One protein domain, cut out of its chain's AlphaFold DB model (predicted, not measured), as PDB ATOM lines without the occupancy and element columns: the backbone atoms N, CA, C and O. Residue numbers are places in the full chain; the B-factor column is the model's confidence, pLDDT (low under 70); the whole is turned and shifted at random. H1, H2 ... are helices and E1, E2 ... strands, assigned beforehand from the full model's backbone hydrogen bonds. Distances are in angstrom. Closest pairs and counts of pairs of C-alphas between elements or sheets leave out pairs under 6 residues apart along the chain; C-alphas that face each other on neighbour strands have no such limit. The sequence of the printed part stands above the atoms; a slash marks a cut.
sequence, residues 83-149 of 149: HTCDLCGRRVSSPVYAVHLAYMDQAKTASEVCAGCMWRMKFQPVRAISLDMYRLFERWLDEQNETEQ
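AT A GLANCE: This is residues 83 to 149 of the 149 residues of an uncharacterized protein of Bifidobacterium adolescentis (UniProt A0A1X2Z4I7). Look first for a long hairpin of two strands, E2 and E3, with the short helix H1 and the looped stretch of residues 83 to 93, which holds E1, gathered near its open end in a small compact body. From this body residues 127 to 149 stick out as an arm that holds the long helix H2, and residues 102 to 107, at the turn of the hairpin, stick out too. The printed part has 67 residues, with three named strands and two named helices in the order E1, E2, E3, H1, H2, and its class is mixed, helices and strands. The sheet has the order E2 - E3 and is antiparallel. The whole is only just loose, close to extended, with a radius of gyration of the C-alphas of 15.9 A and spans of 44 by 32 by 20 A.

IN THESE COORDINATES: Find C-alpha 96 at (32.333, 15.321, 27.494); from there E2, residues 96 to 103, runs 22.1 A. E3, residues 106 to 114, runs back over 21.9 A and bends by 72 degrees at residue 111. Before them is E1, residues 91 to 93. H1, residues 115 to 120, follows E3 directly. Find C-alpha 131 at (35.226, 15.041, 43.737); from there H2, residues 131 to 147, runs 24.6 A to C-alpha 147 at (50.985, 33.358, 48.606).

HOW THE PARTS SIT: Begin with the hairpin of E2 and E3, antiparallel at 161 degrees between their directions. Look at N 97 and O 113, 2.8 A apart, and N 103 and O 106, 2.9 A apart, both within hydrogen-bond range. The closest C-alphas of E2 and H1 are those of Val 96 and Ala 115, 6.5 A apart. The closest C-alphas of E1 and E3 are those of Val 92 and Cys 114, 6.8 A apart. E1 pairs with no named strand, but residues 91 to 92 of it pair antiparallel with residues 83 to 84. E1 and E2 meet only through their link, and E1 and H1 are apart. H2 is apart from E1, E2, E3 and H1. In H1 and H2 every O i to N i+4 pair is within hydrogen-bond range.

THE WHOLE: The two C-alphas farthest apart are those of Arg 120 and Gln 149, 47.2 A. Without the stretches that stand free, 38 residues span 23 by 18 by 14 A. The printed part has no cut and no long link; H1 to H2 is a short link of 10 residues. The mean pLDDT of the printed part is 81.6, and residues 125 to 131 and 147 to 149 are under 70.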
ATOM      1  N   HIS A  83      27.432  20.200  23.498       89.06
ATOM      2  CA  HIS A  83      28.768  20.096  22.913       89.06
ATOM      3  C   HIS A  83      28.716  19.457  21.528       89.06
ATOM      4  O   HIS A  83      27.724  18.809  21.165       89.06
ATOM      5  N   THR A  84      29.792  19.594  20.753       94.06
ATOM      6  CA  THR A  84      29.943  18.876  19.477       94.06
ATOM      7  C   THR A  84      31.081  17.884  19.602       94.06
ATOM      8  O   THR A  84      32.226  18.268  19.766       94.06
ATOM      9  N   CYS A  85      30.775  16.589  19.506       92.31
ATOM     10  CA  CYS A  85      31.790  15.566  19.720       92.31
ATOM     11  C   CYS A  85      32.884  15.611  18.640       92.31
ATOM     12  O   CYS A  85      32.603  15.306  17.481       92.31
ATOM     13  N   ASP A  86      34.134  15.853  19.028       93.00
ATOM     14  CA  ASP A  86      35.298  15.961  18.134       93.00
ATOM     15  C   ASP A  86      35.564  14.692  17.306       93.00
ATOM     16  O   ASP A  86      36.196  14.746  16.248       93.00
ATOM     17  N   LEU A  87      35.105  13.528  17.784       89.94
ATOM     18  CA  LEU A  87      35.316  12.245  17.106       89.94
ATOM     19  C   LEU A  87      34.182  11.868  16.154       89.94
ATOM     20  O   LEU A  87      34.444  11.333  15.080       89.94
ATOM     21  N   CYS A  88      32.923  12.094  16.539       91.56
ATOM     22  CA  CYS A  88      31.770  11.652  15.740       91.56
ATOM     23  C   CYS A  88      30.921  12.786  15.159       91.56
ATOM     24  O   CYS A  88      29.949  12.501  14.465       91.56
ATOM     25  N   GLY A  89      31.232  14.045  15.472       90.94
ATOM     26  CA  GLY A  89      30.530  15.244  15.007       90.94
ATOM     27  C   GLY A  89      29.105  15.418  15.541       90.94
ATOM     28  O   GLY A  89      28.434  16.383  15.191       90.94
ATOM     29  N   ARG A  90      28.599  14.489  16.364       90.00
ATOM     30  CA  ARG A  90      27.237  14.571  16.905       90.00
ATOM     31  C   ARG A  90      27.155  15.615  18.009       90.00
ATOM     32  O   ARG A  90      28.048  15.703  18.852       90.00
ATOM     33  N   ARG A  91      26.032  16.330  18.029       90.56
ATOM     34  CA  ARG A  91      25.656  17.221  19.124       90.56
ATOM     35  C   ARG A  91      25.222  16.384  20.329       90.56
ATOM     36  O   ARG A  91      24.354  15.526  20.181       90.56
ATOM     37  N   VAL A  92      25.843  16.596  21.483       86.69
ATOM     38  CA  VAL A  92      25.629  15.795  22.702       86.69
ATOM     39  C   VAL A  92      25.522  16.702  23.921       86.69
ATOM     40  O   VAL A  92      26.074  17.797  23.908       86.69
ATOM     41  N   SER A  93      24.831  16.257  24.968       84.94
ATOM     42  CA  SER A  93      24.907  16.912  26.275       84.94
ATOM     43  C   SER A  93      26.182  16.493  27.014       84.94
ATOM     44  O   SER A  93      26.764  15.450  26.697       84.94
ATOM     45  N   SER A  94      26.587  17.264  28.026       80.31
ATOM     46  CA  SER A  94      27.572  16.817  29.021       80.31
ATOM     47  C   SER A  94      27.189  15.441  29.615       80.31
ATOM     48  O   SER A  94      25.996  15.114  29.683       80.31
ATOM     49  N   PRO A  95      28.168  14.633  30.074       81.94
ATOM     50  CA  PRO A  95      29.604  14.906  30.132       81.94
ATOM     51  C   PRO A  95      30.326  14.668  28.797       81.94
ATOM     52  O   PRO A  95      30.035  13.733  28.043       81.94
ATOM     53  N   VAL A  96      31.327  15.511  28.543       87.19
ATOM     54  CA  VAL A  96      32.333  15.321  27.494       87.19
ATOM     55  C   VAL A  96      33.713  15.169  28.122       87.19
ATOM     56  O   VAL A  96      33.972  15.663  29.217       87.19
ATOM     57  N   TYR A  97      34.588  14.448  27.432       86.38
ATOM     58  CA  TYR A  97      35.894  14.050  27.934       86.38
ATOM     59  C   TYR A  97      36.992  14.535  26.996       86.38
ATOM     60  O   TYR A  97      36.867  14.412  25.777       86.38
ATOM     61  N   ALA A  98      38.097  15.004  27.567       88.44
ATOM     62  CA  ALA A  98      39.319  15.225  26.813       88.44
ATOM     63  C   ALA A  98      40.087  13.903  26.674       88.44
ATOM     64  O   ALA A  98      40.283  13.177  27.651       88.44
ATOM     65  N   VAL A  99      40.537  13.587  25.460       87.88
ATOM     66  CA  VAL A  99      41.355  12.403  25.174       87.88
ATOM     67  C   VAL A  99      42.547  12.758  24.302       87.88
ATOM     68  O   VAL A  99      42.476  13.600  23.404       87.88
ATOM     69  N   HIS A 100      43.640  12.035  24.525       86.31
ATOM     70  CA  HIS A 100      44.786  12.026  23.631       86.31
ATOM     71  C   HIS A 100      44.799  10.727  22.827       86.31
ATOM     72  O   HIS A 100      44.764   9.626  23.375       86.31
ATOM     73  N   LEU A 101      44.849  10.874  21.510       82.75
ATOM     74  CA  LEU A 101      45.013   9.805  20.539       82.75
ATOM     75  C   LEU A 101      46.467   9.815  20.082       82.75
ATOM     76  O   LEU A 101      46.901  10.789  19.475       82.75
ATOM     77  N   ALA A 102      47.204   8.743  20.353       84.81
ATOM     78  CA  ALA A 102      48.565   8.567  19.865       84.81
ATOM     79  C   ALA A 102      48.639   7.319  18.983       84.81
ATOM     80  O   ALA A 102      48.172   6.246  19.372       84.81
ATOM     81  N   TYR A 103      49.223   7.462  17.799       82.25
ATOM     82  CA  TYR A 103      49.508   6.362  16.891       82.25
ATOM     83  C   TYR A 103      50.819   6.635  16.158       82.25
ATOM     84  O   TYR A 103      50.921   7.599  15.403       82.25
ATOM     85  N   MET A 104      51.810   5.764  16.363       90.19
ATOM     86  CA  MET A 104      53.162   5.924  15.814       90.19
ATOM     87  C   MET A 104      53.765   7.286  16.211       90.19
ATOM     88  O   MET A 104      53.917   7.555  17.400       90.19
ATOM     89  N   ASP A 105      54.106   8.131  15.242       90.88
ATOM     90  CA  ASP A 105      54.646   9.484  15.406       90.88
ATOM     91  C   ASP A 105      53.562  10.578  15.413       90.88
ATOM     92  O   ASP A 105      53.869  11.763  15.538       90.88
ATOM     93  N   GLN A 106      52.288  10.195  15.300       85.44
ATOM     94  CA  GLN A 106      51.162  11.117  15.274       85.44
ATOM     95  C   GLN A 106      50.459  11.150  16.628       85.44
ATOM     96  O   GLN A 106      50.080  10.119  17.186       85.44
ATOM     97  N   ALA A 107      50.224  12.359  17.132       85.25
ATOM     98  CA  ALA A 107      49.402  12.597  18.308       85.25
ATOM     99  C   ALA A 107      48.341  13.657  17.998       85.25
ATOM    100  O   ALA A 107      48.634  14.689  17.394       85.25
ATOM    101  N   LYS A 108      47.103  13.404  18.421       87.25
ATOM    102  CA  LYS A 108      45.993  14.351  18.338       87.25
ATOM    103  C   LYS A 108      45.282  14.430  19.680       87.25
ATOM    104  O   LYS A 108      44.986  13.412  20.298       87.25
ATOM    105  N   THR A 109      44.958  15.644  20.093       88.31
ATOM    106  CA  THR A 109      44.087  15.898  21.242       88.31
ATOM    107  C   THR A 109      42.677  16.168  20.739       88.31
ATOM    108  O   THR A 109      42.498  16.919  19.781       88.31
ATOM    109  N   ALA A 110      41.690  15.540  21.368       90.12
ATOM    110  CA  ALA A 110      40.278  15.861  21.213       90.12
ATOM    111  C   ALA A 110      39.766  16.316  22.581       90.12
ATOM    112  O   ALA A 110      39.944  15.602  23.565       90.12
ATOM    113  N   SER A 111      39.210  17.520  22.651       88.06
ATOM    114  CA  SER A 111      38.794  18.168  23.897       88.06
ATOM    115  C   SER A 111      37.369  17.802  24.293       88.06
ATOM    116  O   SER A 111      37.087  17.666  25.479       88.06
ATOM    117  N   GLU A 112      36.487  17.602  23.315       90.94
ATOM    118  CA  GLU A 112      35.074  17.315  23.545       90.94
ATOM    119  C   GLU A 112      34.710  15.946  22.970       90.94
ATOM    120  O   GLU A 112      34.215  15.818  21.852       90.94
ATOM    121  N   VAL A 113      34.951  14.873  23.724       89.50
ATOM    122  CA  VAL A 113      34.584  13.511  23.313       89.50
ATOM    123  C   VAL A 113      33.392  13.005  24.107       89.50
ATOM    124  O   VAL A 113      33.421  12.938  25.329       89.50
ATOM    125  N   CYS A 114      32.330  12.601  23.410       89.75
ATOM    126  CA  CYS A 114      31.127  12.097  24.066       89.75
ATOM    127  C   CYS A 114      31.339  10.726  24.727       89.75
ATOM    128  O   CYS A 114      32.099   9.890  24.225       89.75
ATOM    129  N   ALA A 115      30.567  10.449  25.781       86.69
ATOM    130  CA  ALA A 115      30.534   9.161  26.480       86.69
ATOM    131  C   ALA A 115      30.405   7.951  25.534       86.69
ATOM    132  O   ALA A 115      31.037   6.913  25.729       86.69
ATOM    133  N   GLY A 116      29.615   8.074  24.462       87.19
ATOM    134  CA  GLY A 116      29.464   7.007  23.471       87.19
ATOM    135  C   GLY A 116      30.753   6.709  22.696       87.19
ATOM    136  O   GLY A 116      31.040   5.550  22.403       87.19
ATOM    137  N   CYS A 117      31.548   7.733  22.366       87.94
ATOM    138  CA  CYS A 117      32.851   7.539  21.725       87.94
ATOM    139  C   CYS A 117      33.894   7.023  22.718       87.94
ATOM    140  O   CYS A 117      34.654   6.127  22.350       87.94
ATOM    141  N   MET A 118      33.865   7.505  23.968       88.38
ATOM    142  CA  MET A 118      34.673   6.963  25.069       88.38
ATOM    143  C   MET A 118      34.523   5.445  25.172       88.38
ATOM    144  O   MET A 118      35.500   4.701  25.081       88.38
ATOM    145  N   TRP A 119      33.275   4.982  25.247       84.62
ATOM    146  CA  TRP A 119      32.950   3.567  25.376       84.62
ATOM    147  C   TRP A 119      33.296   2.744  24.136       84.62
ATOM    148  O   TRP A 119      33.970   1.717  24.232       84.62
ATOM    149  N   ARG A 120      32.881   3.198  22.945       84.00
ATOM    150  CA  ARG A 120      33.097   2.455  21.689       84.00
ATOM    151  C   ARG A 120      34.574   2.270  21.360       84.00
ATOM    152  O   ARG A 120      34.951   1.205  20.877       84.00
ATOM    153  N   MET A 121      35.386   3.293  21.615       84.81
ATOM    154  CA  MET A 121      36.829   3.253  21.372       84.81
ATOM    155  C   MET A 121      37.603   2.643  22.546       84.81
ATOM    156  O   MET A 121      38.822   2.524  22.468       84.81
ATOM    157  N   LYS A 122      36.903   2.222  23.612       83.25
ATOM    158  CA  LYS A 122      37.479   1.640  24.830       83.25
ATOM    159  C   LYS A 122      38.541   2.536  25.464       83.25
ATOM    160  O   LYS A 122      39.540   2.042  25.989       83.25
ATOM    161  N   PHE A 123      38.325   3.847  25.408       81.38
ATOM    162  CA  PHE A 123      39.167   4.767  26.149       81.38
ATOM    163  C   PHE A 123      39.083   4.424  27.631       81.38
ATOM    164  O   PHE A 123      38.015   4.101  28.152       81.38
ATOM    165  N   GLN A 124      40.224   4.485  28.302       71.31
ATOM    166  CA  GLN A 124      40.270   4.416  29.750       71.31
ATOM    167  C   GLN A 124      40.446   5.837  30.270       71.31
ATOM    168  O   GLN A 124      41.298   6.561  29.746       71.31
ATOM    169  N   PRO A 125      39.656   6.268  31.266       63.50
ATOM    170  CA  PRO A 125      39.909   7.546  31.899       63.50
ATOM    171  C   PRO A 125      41.313   7.485  32.494       63.50
ATOM    172  O   PRO A 125      41.653   6.543  33.218       63.50
ATOM    173  N   VAL A 126      42.141   8.479  32.183       59.09
ATOM    174  CA  VAL A 126      43.427   8.642  32.858       59.09
ATOM    175  C   VAL A 126      43.099   9.103  34.275       59.09
ATOM    176  O   VAL A 126      42.932  10.285  34.522       59.09
ATOM    177  N   ARG A 127      42.907   8.128  35.172       53.69
ATOM    178  CA  ARG A 127      42.632   8.284  36.607       53.69
ATOM    179  C   ARG A 127      41.509   9.292  36.914       53.69
ATOM    180  O   ARG A 127      41.762  10.462  37.176       53.69
ATOM    181  N   ALA A 128      40.264   8.818  36.968       52.72
ATOM    182  CA  ALA A 128      39.193   9.591  37.595       52.72
ATOM    183  C   ALA A 128      39.527   9.775  39.087       52.72
ATOM    184  O   ALA A 128      39.597   8.798  39.836       52.72
ATOM    185  N   ILE A 129      39.813  11.008  39.500       60.38
ATOM    186  CA  ILE A 129      39.953  11.364  40.914       60.38
ATOM    187  C   ILE A 129      38.561  11.634  41.494       60.38
ATOM    188  O   ILE A 129      37.662  12.062  40.772       60.38
ATOM    189  N   SER A 130      38.352  11.358  42.783       66.56
ATOM    190  CA  SER A 130      37.078  11.684  43.432       66.56
ATOM    191  C   SER A 130      36.846  13.201  43.455       66.56
ATOM    192  O   SER A 130      37.801  13.981  43.431       66.56
ATOM    193  N   LEU A 131      35.582  13.626  43.565       63.22
ATOM    194  CA  LEU A 131      35.226  15.041  43.737       63.22
ATOM    195  C   LEU A 131      35.962  15.680  44.930       63.22
ATOM    196  O   LEU A 131      36.356  16.841  44.868       63.22
ATOM    197  N   ASP A 132      36.207  14.911  45.992       74.75
ATOM    198  CA  ASP A 132      36.955  15.375  47.164       74.75
ATOM    199  C   ASP A 132      38.419  15.689  46.836       74.75
ATOM    200  O   ASP A 132      38.948  16.708  47.279       74.75
ATOM    201  N   MET A 133      39.062  14.847  46.021       77.06
ATOM    202  CA  MET A 133      40.428  15.081  45.549       77.06
ATOM    203  C   MET A 133      40.501  16.281  44.606       77.06
ATOM    204  O   MET A 133      41.463  17.041  44.662       77.06
ATOM    205  N   TYR A 134      39.477  16.483  43.777       74.94
ATOM    206  CA  TYR A 134      39.383  17.660  42.917       74.94
ATOM    207  C   TYR A 134      39.235  18.957  43.736       74.94
ATOM    208  O   TYR A 134      39.980  19.907  43.526       74.94
ATOM    209  N   ARG A 135      38.379  18.974  44.766       80.88
ATOM    210  CA  ARG A 135      38.234  20.124  45.686       80.88
ATOM    211  C   ARG A 135      39.471  20.399  46.539       80.88
ATOM    212  O   ARG A 135      39.665  21.520  47.005       80.88
ATOM    213  N   LEU A 136      40.260  19.369  46.841       88.00
ATOM    214  CA  LEU A 136      41.564  19.540  47.486       88.00
ATOM    215  C   LEU A 136      42.542  20.247  46.550       88.00
ATOM    216  O   LEU A 136      43.259  21.136  46.992       88.00
ATOM    217  N   PHE A 137      42.535  19.883  45.268       82.19
ATOM    218  CA  PHE A 137      43.340  20.552  44.253       82.19
ATOM    219  C   PHE A 137      42.932  22.020  44.059       82.19
ATOM    220  O   PHE A 137      43.809  22.875  44.059       82.19
ATOM    221  N   GLU A 138      41.633  22.326  43.959       85.50
ATOM    222  CA  GLU A 138      41.158  23.716  43.831       85.50
ATOM    223  C   GLU A 138      41.574  24.576  45.031       85.50
ATOM    224  O   GLU A 138      42.156  25.639  44.843       85.50
ATOM    225  N   ARG A 139      41.385  24.074  46.260       87.25
ATOM    226  CA  ARG A 139      41.838  24.778  47.474       87.25
ATOM    227  C   ARG A 139      43.341  25.014  47.492       87.25
ATOM    228  O   ARG A 139      43.780  26.099  47.847       87.25
ATOM    229  N   TRP A 140      44.124  24.011  47.105       90.38
ATOM    230  CA  TRP A 140      45.570  24.174  46.997       90.38
ATOM    231  C   TRP A 140      45.944  25.252  45.968       90.38
ATOM    232  O   TRP A 140      46.861  26.031  46.209       90.38
ATOM    233  N   LEU A 141      45.229  25.326  44.841       85.19
ATOM    234  CA  LEU A 141      45.454  26.341  43.812       85.19
ATOM    235  C   LEU A 141      45.186  27.757  44.345       85.19
ATOM    236  O   LEU A 141      45.975  28.667  44.093       85.19
ATOM    237  N   ASP A 142      44.104  27.927  45.107       85.50
ATOM    238  CA  ASP A 142      43.760  29.195  45.758       85.50
ATOM    239  C   ASP A 142      44.847  29.618  46.761       85.50
ATOM    240  O   ASP A 142      45.313  30.756  46.720       85.50
ATOM    241  N   GLU A 143      45.346  28.686  47.581       86.44
ATOM    242  CA  GLU A 143      46.442  28.935  48.533       86.44
ATOM    243  C   GLU A 143      47.755  29.359  47.841       86.44
ATOM    244  O   GLU A 143      48.497  30.192  48.370       86.44
ATOM    245  N   GLN A 144      48.068  28.813  46.657       78.56
ATOM    246  CA  GLN A 144      49.233  29.255  45.875       78.56
ATOM    247  C   GLN A 144      49.050  30.684  45.346       78.56
ATOM    248  O   GLN A 144      49.964  31.497  45.440       78.56
ATOM    249  N   ASN A 145      47.858  31.019  44.849       73.50
ATOM    250  CA  ASN A 145      47.577  32.362  44.334       73.50
ATOM    251  C   ASN A 145      47.580  33.433  45.442       73.50
ATOM    252  O   ASN A 145      47.944  34.579  45.184       73.50
ATOM    253  N   GLU A 146      47.190  33.074  46.669       72.06
ATOM    254  CA  GLU A 146      47.242  33.968  47.834       72.06
ATOM    255  C   GLU A 146      48.668  34.200  48.356       72.06
ATOM    256  O   GLU A 146      48.935  35.233  48.963       72.06
ATOM    257  N   THR A 147      49.594  33.264  48.125       65.44
ATOM    258  CA  THR A 147      50.985  33.358  48.606       65.44
ATOM    259  C   THR A 147      51.942  34.037  47.620       65.44
ATOM    260  O   THR A 147      53.063  34.377  48.002       65.44
ATOM    261  N   GLU A 148      51.505  34.280  46.382       56.41
ATOM    262  CA  GLU A 148      52.243  35.033  45.355       56.41
ATOM    263  C   GLU A 148      51.910  36.548  45.316       56.41
ATOM    264  O   GLU A 148      52.459  37.265  44.474       56.41
ATOM    265  N   GLN A 149      51.056  37.058  46.222       46.81
ATOM    266  CA  GLN A 149      50.783  38.497  46.444       46.81
ATOM    267  C   GLN A 149      51.563  39.068  47.634       46.81
ATOM    268  O   GLN A 149      51.988  40.244  47.527       46.81
TER     269      GLN A 149